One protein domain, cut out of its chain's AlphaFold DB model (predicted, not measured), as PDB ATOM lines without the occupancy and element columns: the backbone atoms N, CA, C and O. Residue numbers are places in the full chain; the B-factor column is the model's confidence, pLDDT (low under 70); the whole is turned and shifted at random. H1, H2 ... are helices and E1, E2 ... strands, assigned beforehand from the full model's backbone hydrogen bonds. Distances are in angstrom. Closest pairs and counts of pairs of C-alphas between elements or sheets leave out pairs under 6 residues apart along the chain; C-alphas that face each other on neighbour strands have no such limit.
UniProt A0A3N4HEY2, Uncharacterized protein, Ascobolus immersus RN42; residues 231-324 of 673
ATOM      1  N   LYS A 231      51.037  49.623 -30.289       58.84
ATOM      2  CA  LYS A 231      49.705  49.144 -30.692       58.84
ATOM      3  C   LYS A 231      49.228  47.966 -29.834       58.84
ATOM      4  O   LYS A 231      48.068  47.941 -29.443       58.84
ATOM      5  N   TRP A 232      50.120  47.039 -29.478       49.66
ATOM      6  CA  TRP A 232      49.823  45.951 -28.534       49.66
ATOM      7  C   TRP A 232      49.548  46.458 -27.116       49.66
ATOM      8  O   TRP A 232      48.593  46.011 -26.493       49.66
ATOM      9  N   LYS A 233      50.328  47.433 -26.636       52.53
ATOM     10  CA  LYS A 233      50.131  48.053 -25.319       52.53
ATOM     11  C   LYS A 233      48.829  48.866 -25.260       52.53
ATOM     12  O   LYS A 233      48.149  48.862 -24.243       52.53
ATOM     13  N   ALA A 234      48.445  49.516 -26.360       52.75
ATOM     14  CA  ALA A 234      47.167  50.216 -26.485       52.75
ATOM     15  C   ALA A 234      45.968  49.248 -26.532       52.75
ATOM     16  O   ALA A 234      44.967  49.501 -25.870       52.75
ATOM     17  N   LEU A 235      46.083  48.115 -27.240       49.44
ATOM     18  CA  LEU A 235      45.062  47.055 -27.254       49.44
ATOM     19  C   LEU A 235      44.903  46.383 -25.881       49.44
ATOM     20  O   LEU A 235      43.779  46.163 -25.442       49.44
ATOM     21  N   SER A 236      46.003  46.122 -25.166       49.81
ATOM     22  CA  SER A 236      45.946  45.513 -23.831       49.81
ATOM     23  C   SER A 236      45.359  46.442 -22.767       49.81
ATOM     24  O   SER A 236      44.743  45.964 -21.822       49.81
ATOM     25  N   ILE A 237      45.546  47.759 -22.904       46.81
ATOM     26  CA  ILE A 237      44.983  48.758 -21.982       46.81
ATOM     27  C   ILE A 237      43.507  49.033 -22.319       46.81
ATOM     28  O   ILE A 237      42.687  49.100 -21.408       46.81
ATOM     29  N   GLY A 238      43.145  49.109 -23.606       39.84
ATOM     30  CA  GLY A 238      41.758  49.301 -24.049       39.84
ATOM     31  C   GLY A 238      40.831  48.128 -23.705       39.84
ATOM     32  O   GLY A 238      39.752  48.340 -23.165       39.84
ATOM     33  N   GLU A 239      41.265  46.878 -23.912       45.88
ATOM     34  CA  GLU A 239      40.463  45.692 -23.551       45.88
ATOM     35  C   GLU A 239      40.409  45.407 -22.038       45.88
ATOM     36  O   GLU A 239      39.533  44.667 -21.582       45.88
ATOM     37  N   ALA A 240      41.339  45.956 -21.250       46.41
ATOM     38  CA  ALA A 240      41.338  45.821 -19.794       46.41
ATOM     39  C   ALA A 240      40.381  46.810 -19.111       46.41
ATOM     40  O   ALA A 240      39.839  46.484 -18.058       46.41
ATOM     41  N   LEU A 241      40.144  47.981 -19.713       40.16
ATOM     42  CA  LEU A 241      39.287  49.031 -19.150       40.16
ATOM     43  C   LEU A 241      37.784  48.796 -19.403       40.16
ATOM     44  O   LEU A 241      36.975  49.191 -18.571       40.16
ATOM     45  N   ASP A 242      37.410  48.081 -20.473       41.16
ATOM     46  CA  ASP A 242      36.003  47.762 -20.795       41.16
ATOM     47  C   ASP A 242      35.494  46.434 -20.208       41.16
ATOM     48  O   ASP A 242      34.305  46.102 -20.290       41.16
ATOM     49  N   ARG A 243      36.361  45.644 -19.566       53.09
ATOM     50  CA  ARG A 243      35.910  44.476 -18.804       53.09
ATOM     51  C   ARG A 243      35.360  44.964 -17.476       53.09
ATOM     52  O   ARG A 243      36.104  45.085 -16.506       53.09
ATOM     53  N   LYS A 244      34.038  45.177 -17.415       57.28
ATOM     54  CA  LYS A 244      33.320  45.178 -16.130       57.28
ATOM     55  C   LYS A 244      33.881  44.023 -15.292       57.28
ATOM     56  O   LYS A 244      33.991  42.918 -15.845       57.28
ATOM     57  N   PRO A 245      34.268  44.251 -14.021       60.25
ATOM     58  CA  PRO A 245      34.714  43.166 -13.167       60.25
ATOM     59  C   PRO A 245      33.659  42.071 -13.270       60.25
ATOM     60  O   PRO A 245      32.460  42.350 -13.191       60.25
ATOM     61  N   ASN A 246      34.089  40.846 -13.571       72.88
ATOM     62  CA  ASN A 246      33.178  39.713 -13.562       72.88
ATOM     63  C   ASN A 246      32.737  39.577 -12.110       72.88
ATOM     64  O   ASN A 246      33.453  38.994 -11.313       72.88
ATOM     65  N   ILE A 247      31.618  40.181 -11.736       82.62
ATOM     66  CA  ILE A 247      31.081  40.090 -10.384       82.62
ATOM     67  C   ILE A 247      30.274  38.795 -10.306       82.62
ATOM     68  O   ILE A 247      29.620  38.383 -11.269       82.62
ATOM     69  N   CYS A 248      30.342  38.120  -9.163       83.44
ATOM     70  CA  CYS A 248      29.527  36.945  -8.910       83.44
ATOM     71  C   CYS A 248      28.039  37.263  -9.038       83.44
ATOM     72  O   CYS A 248      27.522  38.137  -8.357       83.44
ATOM     73  N   GLN A 249      27.338  36.498  -9.872       84.75
ATOM     74  CA  GLN A 249      25.901  36.655 -10.104       84.75
ATOM     75  C   GLN A 249      25.037  36.170  -8.930       84.75
ATOM     76  O   GLN A 249      23.827  36.341  -8.971       84.75
ATOM     77  N   ILE A 250      25.644  35.552  -7.909       85.62
ATOM     78  CA  ILE A 250      24.947  35.040  -6.724       85.62
ATOM     79  C   ILE A 250      25.119  35.989  -5.541       85.62
ATOM     80  O   ILE A 250      24.131  36.501  -5.034       85.62
ATOM     81  N   CYS A 251      26.357  36.255  -5.106       87.19
ATOM     82  CA  CYS A 251      26.583  37.160  -3.974       87.19
ATOM     83  C   CYS A 251      26.641  38.640  -4.367       87.19
ATOM     84  O   CYS A 251      26.576  39.488  -3.487       87.19
ATOM     85  N   CYS A 252      26.821  38.961  -5.654       87.69
ATOM     86  CA  CYS A 252      26.975  40.327  -6.176       87.69
ATOM     87  C   CYS A 252      28.107  41.160  -5.540       87.69
ATOM     88  O   CYS A 252      28.189  42.359  -5.787       87.69
ATOM     89  N   GLN A 253      28.987  40.538  -4.751       84.81
ATOM     90  CA  GLN A 253      30.041  41.209  -3.981       84.81
ATOM     91  C   GLN A 253      31.436  40.849  -4.489       84.81
ATOM     92  O   GLN A 253      32.260  41.719  -4.751       84.81
ATOM     93  N   SER A 254      31.703  39.552  -4.630       84.00
ATOM     94  CA  SER A 254      33.044  39.046  -4.913       84.00
ATOM     95  C   SER A 254      33.308  38.923  -6.409       84.00
ATOM     96  O   SER A 254      32.400  38.651  -7.201       84.00
ATOM     97  N   GLU A 255      34.583  39.028  -6.785       81.56
ATOM     98  CA  GLU A 255      35.028  38.718  -8.139       81.56
ATOM     99  C   GLU A 255      34.726  37.245  -8.467       81.56
ATOM    100  O   GLU A 255      35.095  36.308  -7.751       81.56
ATOM    101  N   ALA A 256      33.991  37.040  -9.550       74.56
ATOM    102  CA  ALA A 256      33.712  35.750 -10.131       74.56
ATOM    103  C   ALA A 256      34.839  35.309 -11.047       74.56
ATOM    104  O   ALA A 256      35.251  36.007 -11.978       74.56
ATOM    105  N   LYS A 257      35.239  34.053 -10.870       70.31
ATOM    106  CA  LYS A 257      36.023  33.375 -11.888       70.31
ATOM    107  C   LYS A 257      35.124  33.001 -13.055       70.31
ATOM    108  O   LYS A 257      33.915  32.799 -12.917       70.31
ATOM    109  N   ARG A 258      35.723  32.920 -14.246       62.97
ATOM    110  CA  ARG A 258      35.041  32.516 -15.483       62.97
ATOM    111  C   ARG A 258      34.705  31.014 -15.459       62.97
ATOM    112  O   ARG A 258      35.210  30.258 -16.274       62.97
ATOM    113  N   TYR A 259      33.804  30.594 -14.571       61.44
ATOM    114  CA  TYR A 259      33.109  29.296 -14.631       61.44
ATOM    115  C   TYR A 259      31.929  29.307 -15.621       61.44
ATOM    116  O   TYR A 259      31.223  28.311 -15.803       61.44
ATOM    117  N   TYR A 260      31.728  30.453 -16.282       52.59
ATOM    118  CA  TYR A 260      30.598  30.755 -17.151       52.59
ATOM    119  C   TYR A 260      30.397  29.726 -18.271       52.59
ATOM    120  O   TYR A 260      29.262  29.416 -18.616       52.59
ATOM    121  N   SER A 261      31.468  29.139 -18.813       58.03
ATOM    122  CA  SER A 261      31.352  28.165 -19.906       58.03
ATOM    123  C   SER A 261      30.663  26.861 -19.489       58.03
ATOM    124  O   SER A 261      30.033  26.221 -20.328       58.03
ATOM    125  N   SER A 262      30.743  26.468 -18.216       72.12
ATOM    126  CA  SER A 262      30.261  25.161 -17.750       72.12
ATOM    127  C   SER A 262      28.959  25.239 -16.965       72.12
ATOM    128  O   SER A 262      28.061  24.427 -17.183       72.12
ATOM    129  N   PHE A 263      28.820  26.238 -16.092       75.25
ATOM    130  CA  PHE A 263      27.606  26.411 -15.288       75.25
ATOM    131  C   PHE A 263      26.628  27.437 -15.868       75.25
ATOM    132  O   PHE A 263      25.479  27.474 -15.427       75.25
ATOM    133  N   ARG A 264      27.049  28.208 -16.888       76.12
ATOM    134  CA  ARG A 264      26.324  29.366 -17.454       76.12
ATOM    135  C   ARG A 264      26.045  30.478 -16.435       76.12
ATOM    136  O   ARG A 264      25.150  31.287 -16.640       76.12
ATOM    137  N   VAL A 265      26.817  30.506 -15.346       78.12
ATOM    138  CA  VAL A 265      26.732  31.492 -14.264       78.12
ATOM    139  C   VAL A 265      28.150  31.894 -13.854       78.12
ATOM    140  O   VAL A 265      29.036  31.042 -13.741       78.12
ATOM    141  N   SER A 266      28.380  33.190 -13.651       80.75
ATOM    142  CA  SER A 266      29.631  33.735 -13.112       80.75
ATOM    143  C   SER A 266      29.621  33.623 -11.588       80.75
ATOM    144  O   SER A 266      28.816  34.270 -10.915       80.75
ATOM    145  N   LEU A 267      30.513  32.804 -11.029       78.56
ATOM    146  CA  LEU A 267      30.543  32.473  -9.602       78.56
ATOM    147  C   LEU A 267      31.889  32.826  -8.970       78.56
ATOM    148  O   LEU A 267      32.941  32.622  -9.578       78.56
ATOM    149  N   CYS A 268      31.857  33.339  -7.740       83.00
ATOM    150  CA  CYS A 268      33.051  33.437  -6.904       83.00
ATOM    151  C   CYS A 268      33.362  32.088  -6.233       83.00
ATOM    152  O   CYS A 268      32.532  31.178  -6.229       83.00
ATOM    153  N   TYR A 269      34.550  31.977  -5.632       80.44
ATOM    154  CA  TYR A 269      35.007  30.760  -4.949       80.44
ATOM    155  C   TYR A 269      34.153  30.322  -3.756       80.44
ATOM    156  O   TYR A 269      34.101  29.136  -3.446       80.44
ATOM    157  N   VAL A 270      33.483  31.261  -3.095       82.06
ATOM    158  CA  VAL A 270      32.586  30.933  -1.983       82.06
ATOM    159  C   VAL A 270      31.301  30.323  -2.541       82.06
ATOM    160  O   VAL A 270      30.987  29.175  -2.253       82.06
ATOM    161  N   CYS A 271      30.637  31.024  -3.467       83.88
ATOM    162  CA  CYS A 271      29.384  30.550  -4.055       83.88
ATOM    163  C   CYS A 271      29.535  29.252  -4.866       83.88
ATOM    164  O   CYS A 271      28.573  28.496  -4.963       83.88
ATOM    165  N   ILE A 272      30.704  28.964  -5.458       83.69
ATOM    166  CA  ILE A 272      30.943  27.652  -6.086       83.69
ATOM    167  C   ILE A 272      31.030  26.532  -5.042       83.69
ATOM    168  O   ILE A 272      30.548  25.442  -5.321       83.69
ATOM    169  N   GLY A 273      31.576  26.788  -3.847       81.62
ATOM    170  CA  GLY A 273      31.585  25.816  -2.749       81.62
ATOM    171  C   GLY A 273      30.185  25.500  -2.214       81.62
ATOM    172  O   GLY A 273      29.939  24.375  -1.782       81.62
ATOM    173  N   ASP A 274      29.263  26.462  -2.301       86.25
ATOM    174  CA  ASP A 274      27.872  26.289  -1.866       86.25
ATOM    175  C   ASP A 274      26.982  25.631  -2.935       86.25
ATOM    176  O   ASP A 274      26.067  24.874  -2.614       86.25
ATOM    177  N   LEU A 275      27.231  25.926  -4.216       88.62
ATOM    178  CA  LEU A 275      26.355  25.532  -5.330       88.62
ATOM    179  C   LEU A 275      26.896  24.379  -6.179       88.62
ATOM    180  O   LEU A 275      26.170  23.828  -7.011       88.62
ATOM    181  N   ALA A 276      28.157  24.001  -5.991       88.94
ATOM    182  CA  ALA A 276      28.780  22.889  -6.681       88.94
ATOM    183  C   ALA A 276      29.535  21.993  -5.698       88.94
ATOM    184  O   ALA A 276      29.999  22.418  -4.646       88.94
ATOM    185  N   ILE A 277      29.666  20.721  -6.059       90.19
ATOM    186  CA  ILE A 277      30.348  19.717  -5.245       90.19
ATOM    187  C   ILE A 277      31.492  19.082  -6.041       90.19
ATOM    188  O   ILE A 277      31.315  18.798  -7.233       90.19
ATOM    189  N   PRO A 278      32.669  18.836  -5.434       89.44
ATOM    190  CA  PRO A 278      33.752  18.159  -6.128       89.44
ATOM    191  C   PRO A 278      33.335  16.757  -6.582       89.44
ATOM    192  O   PRO A 278      32.779  15.965  -5.818       89.44
ATOM    193  N   MET A 279      33.686  16.402  -7.817       88.56
ATOM    194  CA  MET A 279      33.414  15.092  -8.413       88.56
ATOM    195  C   MET A 279      33.947  13.945  -7.536       88.56
ATOM    196  O   MET A 279      33.311  12.900  -7.404       88.56
ATOM    197  N   SER A 280      35.105  14.135  -6.896       88.31
ATOM    198  CA  SER A 280      35.711  13.169  -5.969       88.31
ATOM    199  C   SER A 280      34.787  12.777  -4.810       88.31
ATOM    200  O   SER A 280      34.793  11.614  -4.390       88.31
ATOM    201  N   GLU A 281      33.959  13.703  -4.331       89.94
ATOM    202  CA  GLU A 281      33.048  13.462  -3.216       89.94
ATOM    203  C   GLU A 281      31.833  12.635  -3.624       89.94
ATOM    204  O   GLU A 281      31.381  11.798  -2.844       89.94
ATOM    205  N   VAL A 282      31.368  12.782  -4.866       91.81
ATOM    206  CA  VAL A 282      30.139  12.153  -5.379       91.81
ATOM    207  C   VAL A 282      30.377  10.896  -6.219       91.81
ATOM    208  O   VAL A 282      29.427  10.192  -6.546       91.81
ATOM    209  N   LYS A 283      31.637  10.524  -6.490       90.00
ATOM    210  CA  LYS A 283      32.019   9.303  -7.242       90.00
ATOM    211  C   LYS A 283      31.405   7.992  -6.723       90.00
ATOM    212  O   LYS A 283      31.324   7.024  -7.471       90.00
ATOM    213  N   PHE A 284      30.992   7.934  -5.457       91.62
ATOM    214  CA  PHE A 284      30.333   6.756  -4.875       91.62
ATOM    215  C   PHE A 284      28.872   6.574  -5.292       91.62
ATOM    216  O   PHE A 284      28.314   5.504  -5.062       91.62
ATOM    217  N   LEU A 285      28.247   7.591  -5.889       92.31
ATOM    218  CA  LEU A 285      26.856   7.557  -6.336       92.31
ATOM    219  C   LEU A 285      26.730   6.780  -7.655       92.31
ATOM    220  O   LEU A 285      26.257   7.296  -8.660       92.31
ATOM    221  N   THR A 286      27.130   5.508  -7.656       90.38
ATOM    222  CA  THR A 286      27.296   4.673  -8.861       90.38
ATOM    223  C   THR A 286      26.018   4.455  -9.670       90.38
ATOM    224  O   THR A 286      26.097   4.196 -10.869       90.38
ATOM    225  N   LYS A 287      24.837   4.576  -9.050       88.62
ATOM    226  CA  LYS A 287      23.538   4.467  -9.738       88.62
ATOM    227  C   LYS A 287      23.113   5.742 -10.477       88.62
ATOM    228  O   LYS A 287      22.127   5.703 -11.206       88.62
ATOM    229  N   VAL A 288      23.814   6.864 -10.290       88.19
ATOM    230  CA  VAL A 288      23.498   8.135 -10.952       88.19
ATOM    231  C   VAL A 288      24.510   8.382 -12.062       88.19
ATOM    232  O   VAL A 288      25.710   8.510 -11.829       88.19
ATOM    233  N   SER A 289      24.015   8.453 -13.299       86.56
ATOM    234  CA  SER A 289      24.835   8.810 -14.456       86.56
ATOM    235  C   SER A 289      25.179  10.298 -14.403       86.56
ATOM    236  O   SER A 289      24.360  11.141 -14.766       86.56
ATOM    237  N   LEU A 290      26.396  10.616 -13.954       82.75
ATOM    238  CA  LEU A 290      26.887  11.995 -13.833       82.75
ATOM    239  C   LEU A 290      27.081  12.676 -15.199       82.75
ATOM    240  O   LEU A 290      27.059  13.894 -15.287       82.75
ATOM    241  N   ARG A 291      27.242  11.906 -16.284       76.81
ATOM    242  CA  ARG A 291      27.469  12.444 -17.640       76.81
ATOM    243  C   ARG A 291      26.196  12.877 -18.363       76.81
ATOM    244  O   ARG A 291      26.281  13.519 -19.404       76.81
ATOM    245  N   GLN A 292      25.025  12.486 -17.870       77.56
ATOM    246  CA  GLN A 292      23.754  12.802 -18.510       77.56
ATOM    247  C   GLN A 292      23.046  13.872 -17.695       77.56
ATOM    248  O   GLN A 292      22.780  13.649 -16.525       77.56
ATOM    249  N   GLY A 293      22.724  15.010 -18.319       74.69
ATOM    250  CA  GLY A 293      21.865  16.055 -17.752       74.69
ATOM    251  C   GLY A 293      22.260  16.553 -16.360       74.69
ATOM    252  O   GLY A 293      21.376  16.844 -15.562       74.69
ATOM    253  N   VAL A 294      23.563  16.611 -16.080       83.81
ATOM    254  CA  VAL A 294      24.151  17.304 -14.931       83.81
ATOM    255  C   VAL A 294      25.249  18.202 -15.476       83.81
ATOM    256  O   VAL A 294      26.105  17.739 -16.236       83.81
ATOM    257  N   ARG A 295      25.225  19.490 -15.130       86.38
ATOM    258  CA  ARG A 295      26.307  20.399 -15.517       86.38
ATOM    259  C   ARG A 295      27.579  20.040 -14.756       86.38
ATOM    260  O   ARG A 295      27.590  19.983 -13.528       86.38
ATOM    261  N   ILE A 296      28.652  19.811 -15.505       84.94
ATOM    262  CA  ILE A 296      29.982  19.509 -14.978       84.94
ATOM    263  C   ILE A 296      30.937  20.579 -15.485       84.94
ATOM    264  O   ILE A 296      30.973  20.865 -16.684       84.94
ATOM    265  N   GLN A 297      31.734  21.134 -14.580       80.31
ATOM    266  CA  GLN A 297      32.911  21.893 -14.960       80.31
ATOM    267  C   GLN A 297      34.017  20.909 -15.367       80.31
ATOM    268  O   GLN A 297      34.476  20.134 -14.521       80.31
ATOM    269  N   PRO A 298      34.438  20.901 -16.645       66.31
ATOM    270  CA  PRO A 298      35.487  20.016 -17.105       66.31
ATOM    271  C   PRO A 298      36.813  20.404 -16.452       66.31
ATOM    272  O   PRO A 298      37.107  21.586 -16.256       66.31
ATOM    273  N   TYR A 299      37.618  19.390 -16.152       64.44
ATOM    274  CA  TYR A 299      38.963  19.552 -15.623       64.44
ATOM    275  C   TYR A 299      39.804  20.434 -16.554       64.44
ATOM    276  O   TYR A 299      40.151  20.031 -17.669       64.44
ATOM    277  N   LEU A 300      40.176  21.630 -16.096       58.88
ATOM    278  CA  LEU A 300      41.260  22.381 -16.720       58.88
ATOM    279  C   LEU A 300      42.564  21.725 -16.261       58.88
ATOM    280  O   LEU A 300      42.905  21.779 -15.078       58.88
ATOM    281  N   LYS A 301      43.241  21.037 -17.194       45.62
ATOM    282  CA  LYS A 301      44.422  20.201 -16.928       45.62
ATOM    283  C   LYS A 301      45.388  20.865 -15.938       45.62
ATOM    284  O   LYS A 301      46.102  21.791 -16.303       45.62
ATOM    285  N   GLY A 302      45.437  20.323 -14.720       55.00
ATOM    286  CA  GLY A 302      46.487  20.580 -13.733       55.00
ATOM    287  C   GLY A 302      46.196  21.642 -12.672       55.00
ATOM    288  O   GLY A 302      47.051  21.821 -11.812       55.00
ATOM    289  N   LEU A 303      45.046  22.330 -12.698       55.94
ATOM    290  CA  LEU A 303      44.829  23.485 -11.808       55.94
ATOM    291  C   LEU A 303      43.572  23.425 -10.932       55.94
ATOM    292  O   LEU A 303      43.606  23.973  -9.835       55.94
ATOM    293  N   GLU A 304      42.485  22.765 -11.346       63.44
ATOM    294  CA  GLU A 304      41.243  22.761 -10.554       63.44
ATOM    295  C   GLU A 304      40.532  21.396 -10.571       63.44
ATOM    296  O   GLU A 304      40.454  20.766 -11.626       63.44
ATOM    297  N   PRO A 305      40.007  20.915  -9.425       69.00
ATOM    298  CA  PRO A 305      39.215  19.690  -9.380       69.00
ATOM    299  C   PRO A 305      37.929  19.824 -10.214       69.00
ATOM    300  O   PRO A 305      37.376  20.911 -10.352       69.00
ATOM    301  N   GLU A 306      37.438  18.715 -10.776       85.06
ATOM    302  CA  GLU A 306      36.147  18.698 -11.480       85.06
ATOM    303  C   GLU A 306      35.007  18.965 -10.493       85.06
ATOM    304  O   GLU A 306      34.910  18.285  -9.469       85.06
ATOM    305  N   TYR A 307      34.122  19.905 -10.825       87.19
ATOM    306  CA  TYR A 307      32.944  20.237 -10.025       87.19
ATOM    307  C   TYR A 307      31.655  19.843 -10.738       87.19
ATOM    308  O   TYR A 307      31.532  19.950 -11.960       87.19
ATOM    309  N   VAL A 308      30.677  19.418  -9.948       90.06
ATOM    310  CA  VAL A 308      29.342  19.031 -10.394       90.06
ATOM    311  C   VAL A 308      28.335  20.016  -9.819       90.06
ATOM    312  O   VAL A 308      28.383  20.308  -8.626       90.06
ATOM    313  N   TRP A 309      27.425  20.525 -10.649       91.25
ATOM    314  CA  TRP A 309      26.383  21.439 -10.186       91.25
ATOM    315  C   TRP A 309      25.421  20.730  -9.231       91.25
ATOM    316  O   TRP A 309      24.824  19.713  -9.594       91.25
ATOM    317  N   LEU A 310      25.270  21.261  -8.014       91.38
ATOM    318  CA  LEU A 310      24.568  20.569  -6.936       91.38
ATOM    319  C   LEU A 310      23.080  20.406  -7.252       91.38
ATOM    320  O   LEU A 310      22.566  19.308  -7.100       91.38
ATOM    321  N   ALA A 311      22.412  21.450  -7.754       89.31
ATOM    322  CA  ALA A 311      20.968  21.413  -8.011       89.31
ATOM    323  C   ALA A 311      20.569  20.335  -9.038       89.31
ATOM    324  O   ALA A 311      19.619  19.588  -8.818       89.31
ATOM    325  N   ASP A 312      21.336  20.206 -10.127       90.88
ATOM    326  CA  ASP A 312      21.071  19.214 -11.179       90.88
ATOM    327  C   ASP A 312      21.331  17.784 -10.665       90.88
ATOM    328  O   ASP A 312      20.656  16.823 -11.044       90.88
ATOM    329  N   LEU A 313      22.350  17.633  -9.811       93.12
ATOM    330  CA  LEU A 313      22.696  16.355  -9.205       93.12
ATOM    331  C   LEU A 313      21.661  15.939  -8.153       93.12
ATOM    332  O   LEU A 313      21.279  14.771  -8.115       93.12
ATOM    333  N   ASP A 314      21.200  16.879  -7.331       94.06
ATOM    334  CA  ASP A 314      20.277  16.636  -6.224       94.06
ATOM    335  C   ASP A 314      18.936  16.097  -6.717       94.06
ATOM    336  O   ASP A 314      18.487  15.049  -6.254       94.06
ATOM    337  N   GLU A 315      18.375  16.698  -7.769       92.75
ATOM    338  CA  GLU A 315      17.135  16.222  -8.390       92.75
ATOM    339  C   GLU A 315      17.236  14.747  -8.830       92.75
ATOM    340  O   GLU A 315      16.299  13.957  -8.680       92.75
ATOM    341  N   ARG A 316      18.396  14.337  -9.354       92.38
ATOM    342  CA  ARG A 316      18.634  12.954  -9.792       92.38
ATOM    343  C   ARG A 316      18.885  12.008  -8.629       92.38
ATOM    344  O   ARG A 316      18.405  10.875  -8.655       92.38
ATOM    345  N   VAL A 317      19.650  12.437  -7.631       94.50
ATOM    346  CA  VAL A 317      19.958  11.621  -6.453       94.50
ATOM    347  C   VAL A 317      18.692  11.376  -5.639       94.50
ATOM    348  O   VAL A 317      18.453  10.227  -5.277       94.50
ATOM    349  N   ILE A 318      17.826  12.379  -5.479       95.06
ATOM    350  CA  ILE A 318      16.515  12.228  -4.837       95.06
ATOM    351  C   ILE A 318      15.665  11.201  -5.596       95.06
ATOM    352  O   ILE A 318      15.128  10.283  -4.981       95.06
ATOM    353  N   LYS A 319      15.615  11.266  -6.934       93.50
ATOM    354  CA  LYS A 319      14.873  10.284  -7.751       93.50
ATOM    355  C   LYS A 319      15.392   8.846  -7.610       93.50
ATOM    356  O   LYS A 319      14.602   7.910  -7.679       93.50
ATOM    357  N   VAL A 320      16.703   8.648  -7.452       94.44
ATOM    358  CA  VAL A 320      17.328   7.308  -7.445       94.44
ATOM    359  C   VAL A 320      17.473   6.717  -6.039       94.44
ATOM    360  O   VAL A 320      17.345   5.504  -5.868       94.44
ATOM    361  N   TYR A 321      17.777   7.547  -5.042       92.75
ATOM    362  CA  TYR A 321      18.100   7.131  -3.675       92.75
ATOM    363  C   TYR A 321      17.072   7.587  -2.632       92.75
ATOM    364  O   TYR A 321      17.134   7.104  -1.504       92.75
ATOM    365  N   GLY A 322      16.141   8.488  -2.975       95.62
ATOM    366  CA  GLY A 322      15.153   9.034  -2.036       95.62
ATOM    367  C   GLY A 322      15.738   9.975  -0.978       95.62
ATOM    368  O   GLY A 322      15.090  10.217   0.033       95.62
ATOM    369  N   LYS A 323      16.966  10.465  -1.186       95.12
ATOM    370  CA  LYS A 323      17.715  11.352  -0.281       95.12
ATOM    371  C   LYS A 323      18.411  12.447  -1.077       95.12
ATOM    372  O   LYS A 323      18.683  12.253  -2.263       95.12
ATOM    373  N   SER A 324      18.745  13.555  -0.429       95.50
ATOM    374  CA  SER A 324      19.564  14.613  -1.029       95.50
ATOM    375  C   SER A 324      21.036  14.195  -1.170       95.50
ATOM    376  O   SER A 324      21.545  13.323  -0.460       95.50
TER     377      SER A 324
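This is residues 231 to 324 of the 673 residues of an uncharacterized protein of Ascobolus immersus RN42 (UniProt A0A3N4HEY2). A short two-stranded ribbon, E1 and E2, sits in the body of a loosely built domain; H3 runs into E1 and E2 runs into H5 at the same end of this ribbon, H4 follows E1 at its other end, and long loops make much of the rest. At one end of the domain, residues 231 to 244, which include H1, stick out as an arm that adds to the length. The printed part has 94 residues, with five named helices and two named strands in the order H1, H2, H3, E1, H4, E2, H5; the sheet, E1 - E2, is antiparallel. The class is mostly helix, though under half of the residues are in named elements. The whole is loose, with a radius of gyration of the C-alphas of 16.8 A and spans of 58 by 28 by 19 A.

E1 is residues 276 to 278, beginning at C-alpha 276 (28.780, 22.889, -6.681), and E2 is residues 307 to 309. H5, residues 310 to 321, is 15.3 A long and ends at C-alpha 321 (18.100, 7.131, -3.675). H3 is residues 269 to 275, 10.1 A long; H4 is residues 279 to 282 and H2 is residues 260 to 263. H1, residues 231 to 241, is 15.5 A long and begins at C-alpha 231 (49.705, 49.144, -30.692).

E1 and E2 are antiparallel neighbours at 147 degrees, with N 277 and O 308 at 2.9 A and N 308 and O 277 at 2.9 A, both within hydrogen-bond range. Residues 296 to 297 pair antiparallel with residues 307 to 308 of E2. The closest C-alphas of E1 and H5 are those of Ala 276 and Leu 310, 4.8 A apart. H3 and H5 are close but not clearly touching, the closest C-alphas being those of Leu 275 and Leu 310, 5.5 A apart; they run the same way at a shallow tilt of 30 degrees. The closest C-alphas of H4 and E2 are those of Met 279 and Tyr 307, 5.4 A apart; those of H2 and E2 are Phe 263 and Trp 309, 7.2 A apart. H1 is apart from H2, H3 and H5, among others. In H1 and H3 every O i to N i+4 pair is within hydrogen-bond range, in H5 7 of 8; H2 and H4 are too short for such a pair.

The C-alphas of Lys 231 and Gly 322 are the two farthest apart, 60.2 A. Without residues 231 to 244, which stand free, the body spans 40 by 27 by 18 A. The printed part has no cut. The links H1 to H2, 18 residues, and H4 to E2, 24 residues, are long. The mean pLDDT of the printed part is 76.8; residues 231 to 245, 258 to 261 and 298 to 305 are under 70.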